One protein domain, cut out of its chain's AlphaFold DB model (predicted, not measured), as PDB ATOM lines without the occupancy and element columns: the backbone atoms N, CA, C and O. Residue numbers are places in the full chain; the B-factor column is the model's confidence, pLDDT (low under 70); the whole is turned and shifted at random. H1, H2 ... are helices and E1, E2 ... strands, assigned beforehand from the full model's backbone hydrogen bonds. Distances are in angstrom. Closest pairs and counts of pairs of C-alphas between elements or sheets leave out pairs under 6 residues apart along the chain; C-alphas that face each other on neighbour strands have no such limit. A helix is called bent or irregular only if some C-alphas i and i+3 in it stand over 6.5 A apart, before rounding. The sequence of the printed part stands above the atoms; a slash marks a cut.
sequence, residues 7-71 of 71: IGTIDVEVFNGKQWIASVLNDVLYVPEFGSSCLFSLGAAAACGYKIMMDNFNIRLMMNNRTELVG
ATOM      1  N   ILE A   7      61.599  18.378 234.491       73.38
ATOM      2  CA  ILE A   7      61.682  16.943 234.195       73.38
ATOM      3  C   ILE A   7      62.177  16.235 235.450       73.38
ATOM      4  O   ILE A   7      63.152  16.678 236.060       73.38
ATOM      5  N   GLY A   8      61.521  15.150 235.854       76.25
ATOM      6  CA  GLY A   8      61.936  14.426 237.050       76.25
ATOM      7  C   GLY A   8      61.269  13.075 237.239       76.25
ATOM      8  O   GLY A   8      60.494  12.607 236.406       76.25
ATOM      9  N   THR A   9      61.607  12.450 238.364       78.25
ATOM     10  CA  THR A   9      60.974  11.217 238.840       78.25
ATOM     11  C   THR A   9      59.923  11.563 239.883       78.25
ATOM     12  O   THR A   9      60.143  12.453 240.704       78.25
ATOM     13  N   ILE A  10      58.786  10.874 239.843       80.94
ATOM     14  CA  ILE A  10      57.679  11.087 240.775       80.94
ATOM     15  C   ILE A  10      57.295   9.752 241.395       80.94
ATOM     16  O   ILE A  10      57.003   8.791 240.678       80.94
ATOM     17  N   ASP A  11      57.273   9.717 242.725       83.19
ATOM     18  CA  ASP A  11      56.756   8.587 243.487       83.19
ATOM     19  C   ASP A  11      55.234   8.509 243.327       83.19
ATOM     20  O   ASP A  11      54.518   9.499 243.501       83.19
ATOM     21  N   VAL A  12      54.731   7.326 242.980       83.12
ATOM     22  CA  VAL A  12      53.302   7.074 242.766       83.12
ATOM     23  C   VAL A  12      52.883   5.744 243.381       83.12
ATOM     24  O   VAL A  12      53.698   4.856 243.615       83.12
ATOM     25  N   GLU A  13      51.582   5.560 243.570       82.31
ATOM     26  CA  GLU A  13      51.006   4.248 243.857       82.31
ATOM     27  C   GLU A  13      50.201   3.768 242.647       82.31
ATOM     28  O   GLU A  13      49.367   4.497 242.108       82.31
ATOM     29  N   VAL A  14      50.448   2.535 242.205       81.56
ATOM     30  CA  VAL A  14      49.743   1.919 241.073       81.56
ATOM     31  C   VAL A  14      48.853   0.799 241.589       81.56
ATOM     32  O   VAL A  14      49.301  -0.075 242.328       81.56
ATOM     33  N   PHE A  15      47.588   0.792 241.180       80.50
ATOM     34  CA  PHE A  15      46.684  -0.305 241.499       80.50
ATOM     35  C   PHE A  15      46.852  -1.448 240.493       80.50
ATOM     36  O   PHE A  15      46.599  -1.280 239.301       80.50
ATOM     37  N   ASN A  16      47.245  -2.632 240.965       86.81
ATOM     38  CA  ASN A  16      47.482  -3.803 240.105       86.81
ATOM     39  C   ASN A  16      46.246  -4.711 239.924       86.81
ATOM     40  O   ASN A  16      46.375  -5.857 239.495       86.81
ATOM     41  N   GLY A  17      45.059  -4.234 240.312       87.81
ATOM     42  CA  GLY A  17      43.819  -5.019 240.332       87.81
ATOM     43  C   GLY A  17      43.537  -5.735 241.659       87.81
ATOM     44  O   GLY A  17      42.437  -6.255 241.833       87.81
ATOM     45  N   LYS A  18      44.490  -5.763 242.601       95.56
ATOM     46  CA  LYS A  18      44.315  -6.350 243.944       95.56
ATOM     47  C   LYS A  18      44.698  -5.394 245.064       95.56
ATOM     48  O   LYS A  18      43.987  -5.304 246.058       95.56
ATOM     49  N   GLN A  19      45.823  -4.707 244.911       93.81
ATOM     50  CA  GLN A  19      46.364  -3.805 245.919       93.81
ATOM     51  C   GLN A  19      47.070  -2.621 245.264       93.81
ATOM     52  O   GLN A  19      47.460  -2.674 244.092       93.81
ATOM     53  N   TRP A  20      47.232  -1.564 246.048       92.75
ATOM     54  CA  TRP A  20      48.094  -0.444 245.709       92.75
ATOM     55  C   TRP A  20      49.542  -0.835 245.989       92.75
ATOM     56  O   TRP A  20      49.846  -1.393 247.043       92.75
ATOM     57  N   ILE A  21      50.415  -0.609 245.011       93.19
ATOM     58  CA  ILE A  21      51.853  -0.845 245.130       93.19
ATOM     59  C   ILE A  21      52.608   0.457 244.880       93.19
ATOM     60  O   ILE A  21      52.318   1.162 243.912       93.19
ATOM     61  N   ALA A  22      53.582   0.753 245.740       91.56
ATOM     62  CA  ALA A  22      54.511   1.853 245.521       91.56
ATOM     63  C   ALA A  22      55.288   1.622 244.219       91.56
ATOM     64  O   ALA A  22      55.730   0.506 243.925       91.56
ATOM     65  N   SER A  23      55.424   2.678 243.432       88.62
ATOM     66  CA  SER A  23      56.082   2.680 242.136       88.62
ATOM     67  C   SER A  23      56.624   4.077 241.841       88.62
ATOM     68  O   SER A  23      56.419   5.020 242.603       88.62
ATOM     69  N   VAL A  24      57.307   4.216 240.712       81.75
ATOM     70  CA  VAL A  24      57.841   5.493 240.247       81.75
ATOM     71  C   VAL A  24      57.482   5.718 238.787       81.75
ATOM     72  O   VAL A  24      57.476   4.785 237.977       81.75
ATOM     73  N   LEU A  25      57.197   6.970 238.447       75.88
ATOM     74  CA  LEU A  25      57.188   7.446 237.070       75.88
ATOM     75  C   LEU A  25      58.497   8.196 236.829       75.88
ATOM     76  O   LEU A  25      58.748   9.211 237.473       75.88
ATOM     77  N   ASN A  26      59.321   7.690 235.914       71.69
ATOM     78  CA  ASN A  26      60.563   8.343 235.498       71.69
ATOM     79  C   ASN A  26      60.305   9.273 234.303       71.69
ATOM     80  O   ASN A  26      59.344   9.068 233.559       71.69
ATOM     81  N   ASP A  27      61.179  10.266 234.120       68.69
ATOM     82  CA  ASP A  27      61.193  11.181 232.966       68.69
ATOM     83  C   ASP A  27      59.856  11.904 232.717       68.69
ATOM     84  O   ASP A  27      59.390  12.051 231.584       68.69
ATOM     85  N   VAL A  28      59.217  12.356 233.797       70.56
ATOM     86  CA  VAL A  28      57.914  13.023 233.746       70.56
ATOM     87  C   VAL A  28      58.081  14.520 233.523       70.56
ATOM     88  O   VAL A  28      58.812  15.182 234.260       70.56
ATOM     89  N   LEU A  29      57.345  15.058 232.548       69.88
ATOM     90  CA  LEU A  29      57.244  16.495 232.300       69.88
ATOM     91  C   LEU A  29      56.198  17.132 233.219       69.88
ATOM     92  O   LEU A  29      55.030  16.729 233.202       69.88
ATOM     93  N   TYR A  30      56.603  18.161 233.965       70.44
ATOM     94  CA  TYR A  30      55.685  19.029 234.699       70.44
ATOM     95  C   TYR A  30      55.296  20.235 233.844       70.44
ATOM     96  O   TYR A  30      56.144  21.048 233.469       70.44
ATOM     97  N   VAL A  31      54.000  20.353 233.553       70.69
ATOM     98  CA  VAL A  31      53.434  21.380 232.672       70.69
ATOM     99  C   VAL A  31      52.350  22.158 233.438       70.69
ATOM    100  O   VAL A  31      51.194  21.728 233.476       70.69
ATOM    101  N   PRO A  32      52.690  23.289 234.084       62.81
ATOM    102  CA  PRO A  32      51.786  24.002 234.989       62.81
ATOM    103  C   PRO A  32      50.577  24.627 234.281       62.81
ATOM    104  O   PRO A  32      49.552  24.869 234.916       62.81
ATOM    105  N   GLU A  33      50.657  24.863 232.969       64.94
ATOM    106  CA  GLU A  33      49.565  25.449 232.175       64.94
ATOM    107  C   GLU A  33      48.349  24.519 232.054       64.94
ATOM    108  O   GLU A  33      47.246  24.981 231.767       64.94
ATOM    109  N   PHE A  34      48.520  23.223 232.333       59.22
ATOM    110  CA  PHE A  34      47.424  22.260 232.455       59.22
ATOM    111  C   PHE A  34      46.873  22.136 233.890       59.22
ATOM    112  O   PHE A  34      46.052  21.260 234.170       59.22
ATOM    113  N   GLY A  35      47.296  23.013 234.805       54.41
ATOM    114  CA  GLY A  35      46.906  23.000 236.212       54.41
ATOM    115  C   GLY A  35      47.828  22.153 237.092       54.41
ATOM    116  O   GLY A  35      48.768  21.505 236.633       54.41
ATOM    117  N   SER A  36      47.551  22.158 238.395       47.88
ATOM    118  CA  SER A  36      48.408  21.630 239.468       47.88
ATOM    119  C   SER A  36      48.686  20.115 239.446       47.88
ATOM    120  O   SER A  36      49.422  19.642 240.307       47.88
ATOM    121  N   SER A  37      48.167  19.363 238.469       50.09
ATOM    122  CA  SER A  37      48.217  17.891 238.459       50.09
ATOM    123  C   SER A  37      48.541  17.264 237.098       50.09
ATOM    124  O   SER A  37      48.256  16.083 236.896       50.09
ATOM    125  N   CYS A  38      49.094  18.006 236.135       56.00
ATOM    126  CA  CYS A  38      49.338  17.431 234.811       56.00
ATOM    127  C   CYS A  38      50.723  16.783 234.714       56.00
ATOM    128  O   CYS A  38      51.722  17.434 234.413       56.00
ATOM    129  N   LEU A  39      50.756  15.480 234.989       60.84
ATOM    130  CA  LEU A  39      51.874  14.598 234.667       60.84
ATOM    131  C   LEU A  39      51.621  13.998 233.286       60.84
ATOM    132  O   LEU A  39      50.660  13.248 233.100       60.84
ATOM    133  N   PHE A  40      52.453  14.339 232.303       64.81
ATOM    134  CA  PHE A  40      52.253  13.868 230.934       64.81
ATOM    135  C   PHE A  40      53.040  12.574 230.685       64.81
ATOM    136  O   PHE A  40      54.266  12.584 230.595       64.81
ATOM    137  N   SER A  41      52.337  11.442 230.571       68.62
ATOM    138  CA  SER A  41      52.964  10.157 230.238       68.62
ATOM    139  C   SER A  41      53.299  10.086 228.749       68.62
ATOM    140  O   SER A  41      52.409   9.992 227.899       68.62
ATOM    141  N   LEU A  42      54.595  10.060 228.434       71.38
ATOM    142  CA  LEU A  42      55.094   9.874 227.069       71.38
ATOM    143  C   LEU A  42      54.614   8.542 226.468       71.38
ATOM    144  O   LEU A  42      54.165   8.501 225.326       71.38
ATOM    145  N   GLY A  43      54.615   7.458 227.250       68.19
ATOM    146  CA  GLY A  43      54.138   6.148 226.791       68.19
ATOM    147  C   GLY A  43      52.655   6.148 226.401       68.19
ATOM    148  O   GLY A  43      52.291   5.610 225.355       68.19
ATOM    149  N   ALA A  44      51.801   6.799 227.196       70.00
ATOM    150  CA  ALA A  44      50.380   6.933 226.874       70.00
ATOM    151  C   ALA A  44      50.161   7.805 225.628       70.00
ATOM    152  O   ALA A  44      49.337   7.476 224.776       70.00
ATOM    153  N   ALA A  45      50.936   8.881 225.477       73.88
ATOM    154  CA  ALA A  45      50.877   9.725 224.290       73.88
ATOM    155  C   ALA A  45      51.279   8.961 223.019       73.88
ATOM    156  O   ALA A  45      50.591   9.054 222.001       73.88
ATOM    157  N   ALA A  46      52.333   8.145 223.088       75.44
ATOM    158  CA  ALA A  46      52.733   7.279 221.983       75.44
ATOM    159  C   ALA A  46      51.619   6.289 221.597       75.44
ATOM    160  O   ALA A  46      51.316   6.139 220.414       75.44
ATOM    161  N   ALA A  47      50.953   5.671 222.581       75.56
ATOM    162  CA  ALA A  47      49.815   4.780 222.338       75.56
ATOM    163  C   ALA A  47      48.619   5.495 221.673       75.56
ATOM    164  O   ALA A  47      47.896   4.886 220.886       75.56
ATOM    165  N   CYS A  48      48.447   6.793 221.933       78.06
ATOM    166  CA  CYS A  48      47.440   7.645 221.294       78.06
ATOM    167  C   CYS A  48      47.859   8.188 219.912       78.06
ATOM    168  O   CYS A  48      47.123   8.978 219.321       78.06
ATOM    169  N   GLY A  49      49.021   7.789 219.384       80.94
ATOM    170  CA  GLY A  49      49.483   8.173 218.048       80.94
ATOM    171  C   GLY A  49      50.293   9.470 217.990       80.94
ATOM    172  O   GLY A  49      50.563   9.967 216.895       80.94
ATOM    173  N   TYR A  50      50.715  10.012 219.136       82.31
ATOM    174  CA  TYR A  50      51.674  11.113 219.148       82.31
ATOM    175  C   TYR A  50      53.071  10.601 218.802       82.31
ATOM    176  O   TYR A  50      53.573   9.634 219.376       82.31
ATOM    177  N   LYS A  51      53.739  11.304 217.893       84.62
ATOM    178  CA  LYS A  51      55.164  11.133 217.634       84.62
ATOM    179  C   LYS A  51      55.947  11.978 218.631       84.62
ATOM    180  O   LYS A  51      55.816  13.199 218.645       84.62
ATOM    181  N   ILE A  52      56.774  11.327 219.438       81.88
ATOM    182  CA  ILE A  52      57.660  11.989 220.398       81.88
ATOM    183  C   ILE A  52      59.007  12.227 219.721       81.88
ATOM    184  O   ILE A  52      59.593  11.298 219.165       81.88
ATOM    185  N   MET A  53      59.499  13.462 219.753       81.19
ATOM    186  CA  MET A  53      60.859  13.806 219.343       81.19
ATOM    187  C   MET A  53      61.599  14.430 220.518       81.19
ATOM    188  O   MET A  53      61.071  15.321 221.169       81.19
ATOM    189  N   MET A  54      62.818  13.970 220.768       76.88
ATOM    190  CA  MET A  54      63.683  14.453 221.842       76.88
ATOM    191  C   MET A  54      64.976  14.998 221.247       76.88
ATOM    192  O   MET A  54      65.582  14.349 220.392       76.88
ATOM    193  N   ASP A  55      65.391  16.172 221.712       79.06
ATOM    194  CA  ASP A  55      66.740  16.701 221.534       79.06
ATOM    195  C   ASP A  55      67.362  17.020 222.906       79.06
ATOM    196  O   ASP A  55      66.752  16.776 223.944       79.06
ATOM    197  N   ASN A  56      68.595  17.531 222.924       67.38
ATOM    198  CA  ASN A  56      69.323  17.798 224.170       67.38
ATOM    199  C   ASN A  56      68.647  18.836 225.082       67.38
ATOM    200  O   ASN A  56      69.050  18.973 226.234       67.38
ATOM    201  N   PHE A  57      67.686  19.598 224.562       62.75
ATOM    202  CA  PHE A  57      67.075  20.727 225.252       62.75
ATOM    203  C   PHE A  57      65.558  20.616 225.357       62.75
ATOM    204  O   PHE A  57      64.994  21.256 226.235       62.75
ATOM    205  N   ASN A  58      64.905  19.862 224.466       66.56
ATOM    206  CA  ASN A  58      63.450  19.835 224.376       66.56
ATOM    207  C   ASN A  58      62.884  18.448 224.067       66.56
ATOM    208  O   ASN A  58      63.474  17.632 223.350       66.56
ATOM    209  N   ILE A  59      61.639  18.260 224.490       73.75
ATOM    210  CA  ILE A  59      60.750  17.172 224.095       73.75
ATOM    211  C   ILE A  59      59.611  17.772 223.276       73.75
ATOM    212  O   ILE A  59      58.974  18.735 223.682       73.75
ATOM    213  N   ARG A  60      59.307  17.201 222.113       79.81
ATOM    214  CA  ARG A  60      58.198  17.630 221.253       79.81
ATOM    215  C   ARG A  60      57.233  16.483 221.035       79.81
ATOM    216  O   ARG A  60      57.629  15.421 220.558       79.81
ATOM    217  N   LEU A  61      55.961  16.720 221.321       79.38
ATOM    218  CA  LEU A  61      54.872  15.816 220.967       79.38
ATOM    219  C   LEU A  61      54.201  16.341 219.706       79.38
ATOM    220  O   LEU A  61      53.698  17.468 219.662       79.38
ATOM    221  N   MET A  62      54.219  15.516 218.668       83.31
ATOM    222  CA  MET A  62      53.680  15.853 217.363       83.31
ATOM    223  C   MET A  62      52.513  14.948 217.002       83.31
ATOM    224  O   MET A  62      52.597  13.731 217.149       83.31
ATOM    225  N   MET A  63      51.461  15.526 216.438       84.88
ATOM    226  CA  MET A  63      50.346  14.786 215.856       84.88
ATOM    227  C   MET A  63      50.091  15.328 214.453       84.88
ATOM    228  O   MET A  63      50.128  16.537 214.237       84.88
ATOM    229  N   ASN A  64      49.894  14.452 213.464       86.56
ATOM    230  CA  ASN A  64      49.654  14.858 212.069       86.56
ATOM    231  C   ASN A  64      50.694  15.866 211.526       86.56
ATOM    232  O   ASN A  64      50.348  16.830 210.844       86.56
ATOM    233  N   ASN A  65      51.975  15.656 211.853       80.94
ATOM    234  CA  ASN A  65      53.107  16.530 211.507       80.94
ATOM    235  C   ASN A  65      53.050  17.962 212.073       80.94
ATOM    236  O   ASN A  65      53.847  18.808 211.665       80.94
ATOM    237  N   ARG A  66      52.163  18.243 213.032       81.31
ATOM    238  CA  ARG A  66      52.125  19.505 213.779       81.31
ATOM    239  C   ARG A  66      52.654  19.289 215.188       81.31
ATOM    240  O   ARG A  66      52.386  18.258 215.797       81.31
ATOM    241  N   THR A  67      53.421  20.252 215.686       79.50
ATOM    242  CA  THR A  67      53.868  20.272 217.082       79.50
ATOM    243  C   THR A  67      52.726  20.772 217.953       79.50
ATOM    244  O   THR A  67      52.312  21.921 217.810       79.50
ATOM    245  N   GLU A  68      52.241  19.920 218.847       71.62
ATOM    246  CA  GLU A  68      51.134  20.243 219.757       71.62
ATOM    247  C   GLU A  68      51.660  20.649 221.147       71.62
ATOM    248  O   GLU A  68      51.093  21.531 221.793       71.62
ATOM    249  N   LEU A  69      52.796  20.082 221.583       68.38
ATOM    250  CA  LEU A  69      53.404  20.364 222.890       68.38
ATOM    251  C   LEU A  69      54.938  20.367 222.802       68.38
ATOM    252  O   LEU A  69      55.516  19.537 222.090       68.38
ATOM    253  N   VAL A  70      55.577  21.305 223.511       64.19
ATOM    254  CA  VAL A  70      57.037  21.407 223.657       64.19
ATOM    255  C   VAL A  70      57.374  21.482 225.145       64.19
ATOM    256  O   VAL A  70      56.847  22.334 225.850       64.19
ATOM    257  N   GLY A  71      58.216  20.582 225.632       61.53
ATOM    258  CA  GLY A  71      58.709  20.563 227.007       61.53
ATOM    259  C   GLY A  71      60.214  20.659 227.080       61.53
ATOM    260  O   GLY A  71      60.847  20.416 226.031       61.53
TER     261      GLY A  71
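AT A GLANCE: This is residues 7 to 71 of the 71 residues of an uncharacterized protein of Trichinella britovi (UniProt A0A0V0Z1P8). A long bent hairpin, E1 and E2, makes one end of this elongated model; a small antiparallel sheet, ordered E3 E4 E5, makes the other, with short helix H1 on the sheet, between the two. Residues 32 to 37 stick out. The 65 printed residues include E1 E2 H1 E3 E4 E5, mostly strand; the whole is loose, radius of gyration of the C-alphas 13.6 A, spans 41 by 23 by 22 A.

HOW THE PARTS SIT: E1, residues 7 to 15, and E2, residues 20 to 30, are an antiparallel hairpin; N 12 and O 23 are within hydrogen-bond range, 2.9 A. E2 bends by 84 degrees at residue 27. H1, residues 42 to 47, has every O i to N i+4 pair within range. E3, residues 51 to 54, E4, residues 59 to 63, and E5, residues 66 to 70, form a meander, two successive antiparallel hairpins; N 53 and O 60 are 2.8 A apart, N 63 and O 66 3.0 A. H1 is on this sheet, over E3; their closest C-alphas, Ala 46 and Ile 52, are 7.0 A apart.

IN THESE COORDINATES: E1 runs 24.0 A from C-alpha 7 at (61.682, 16.943, 234.195), E2 23.6 A, H1 8.7 A, E3 10.1 A, E4 13.5 A and E5 11.2 A, to C-alpha 70 at (57.037, 21.407, 223.657).

THE WHOLE: The printed part has no cut. The E2 to H1 link is long. The pLDDT is under 70 in 19 residues, among them 32 to 41.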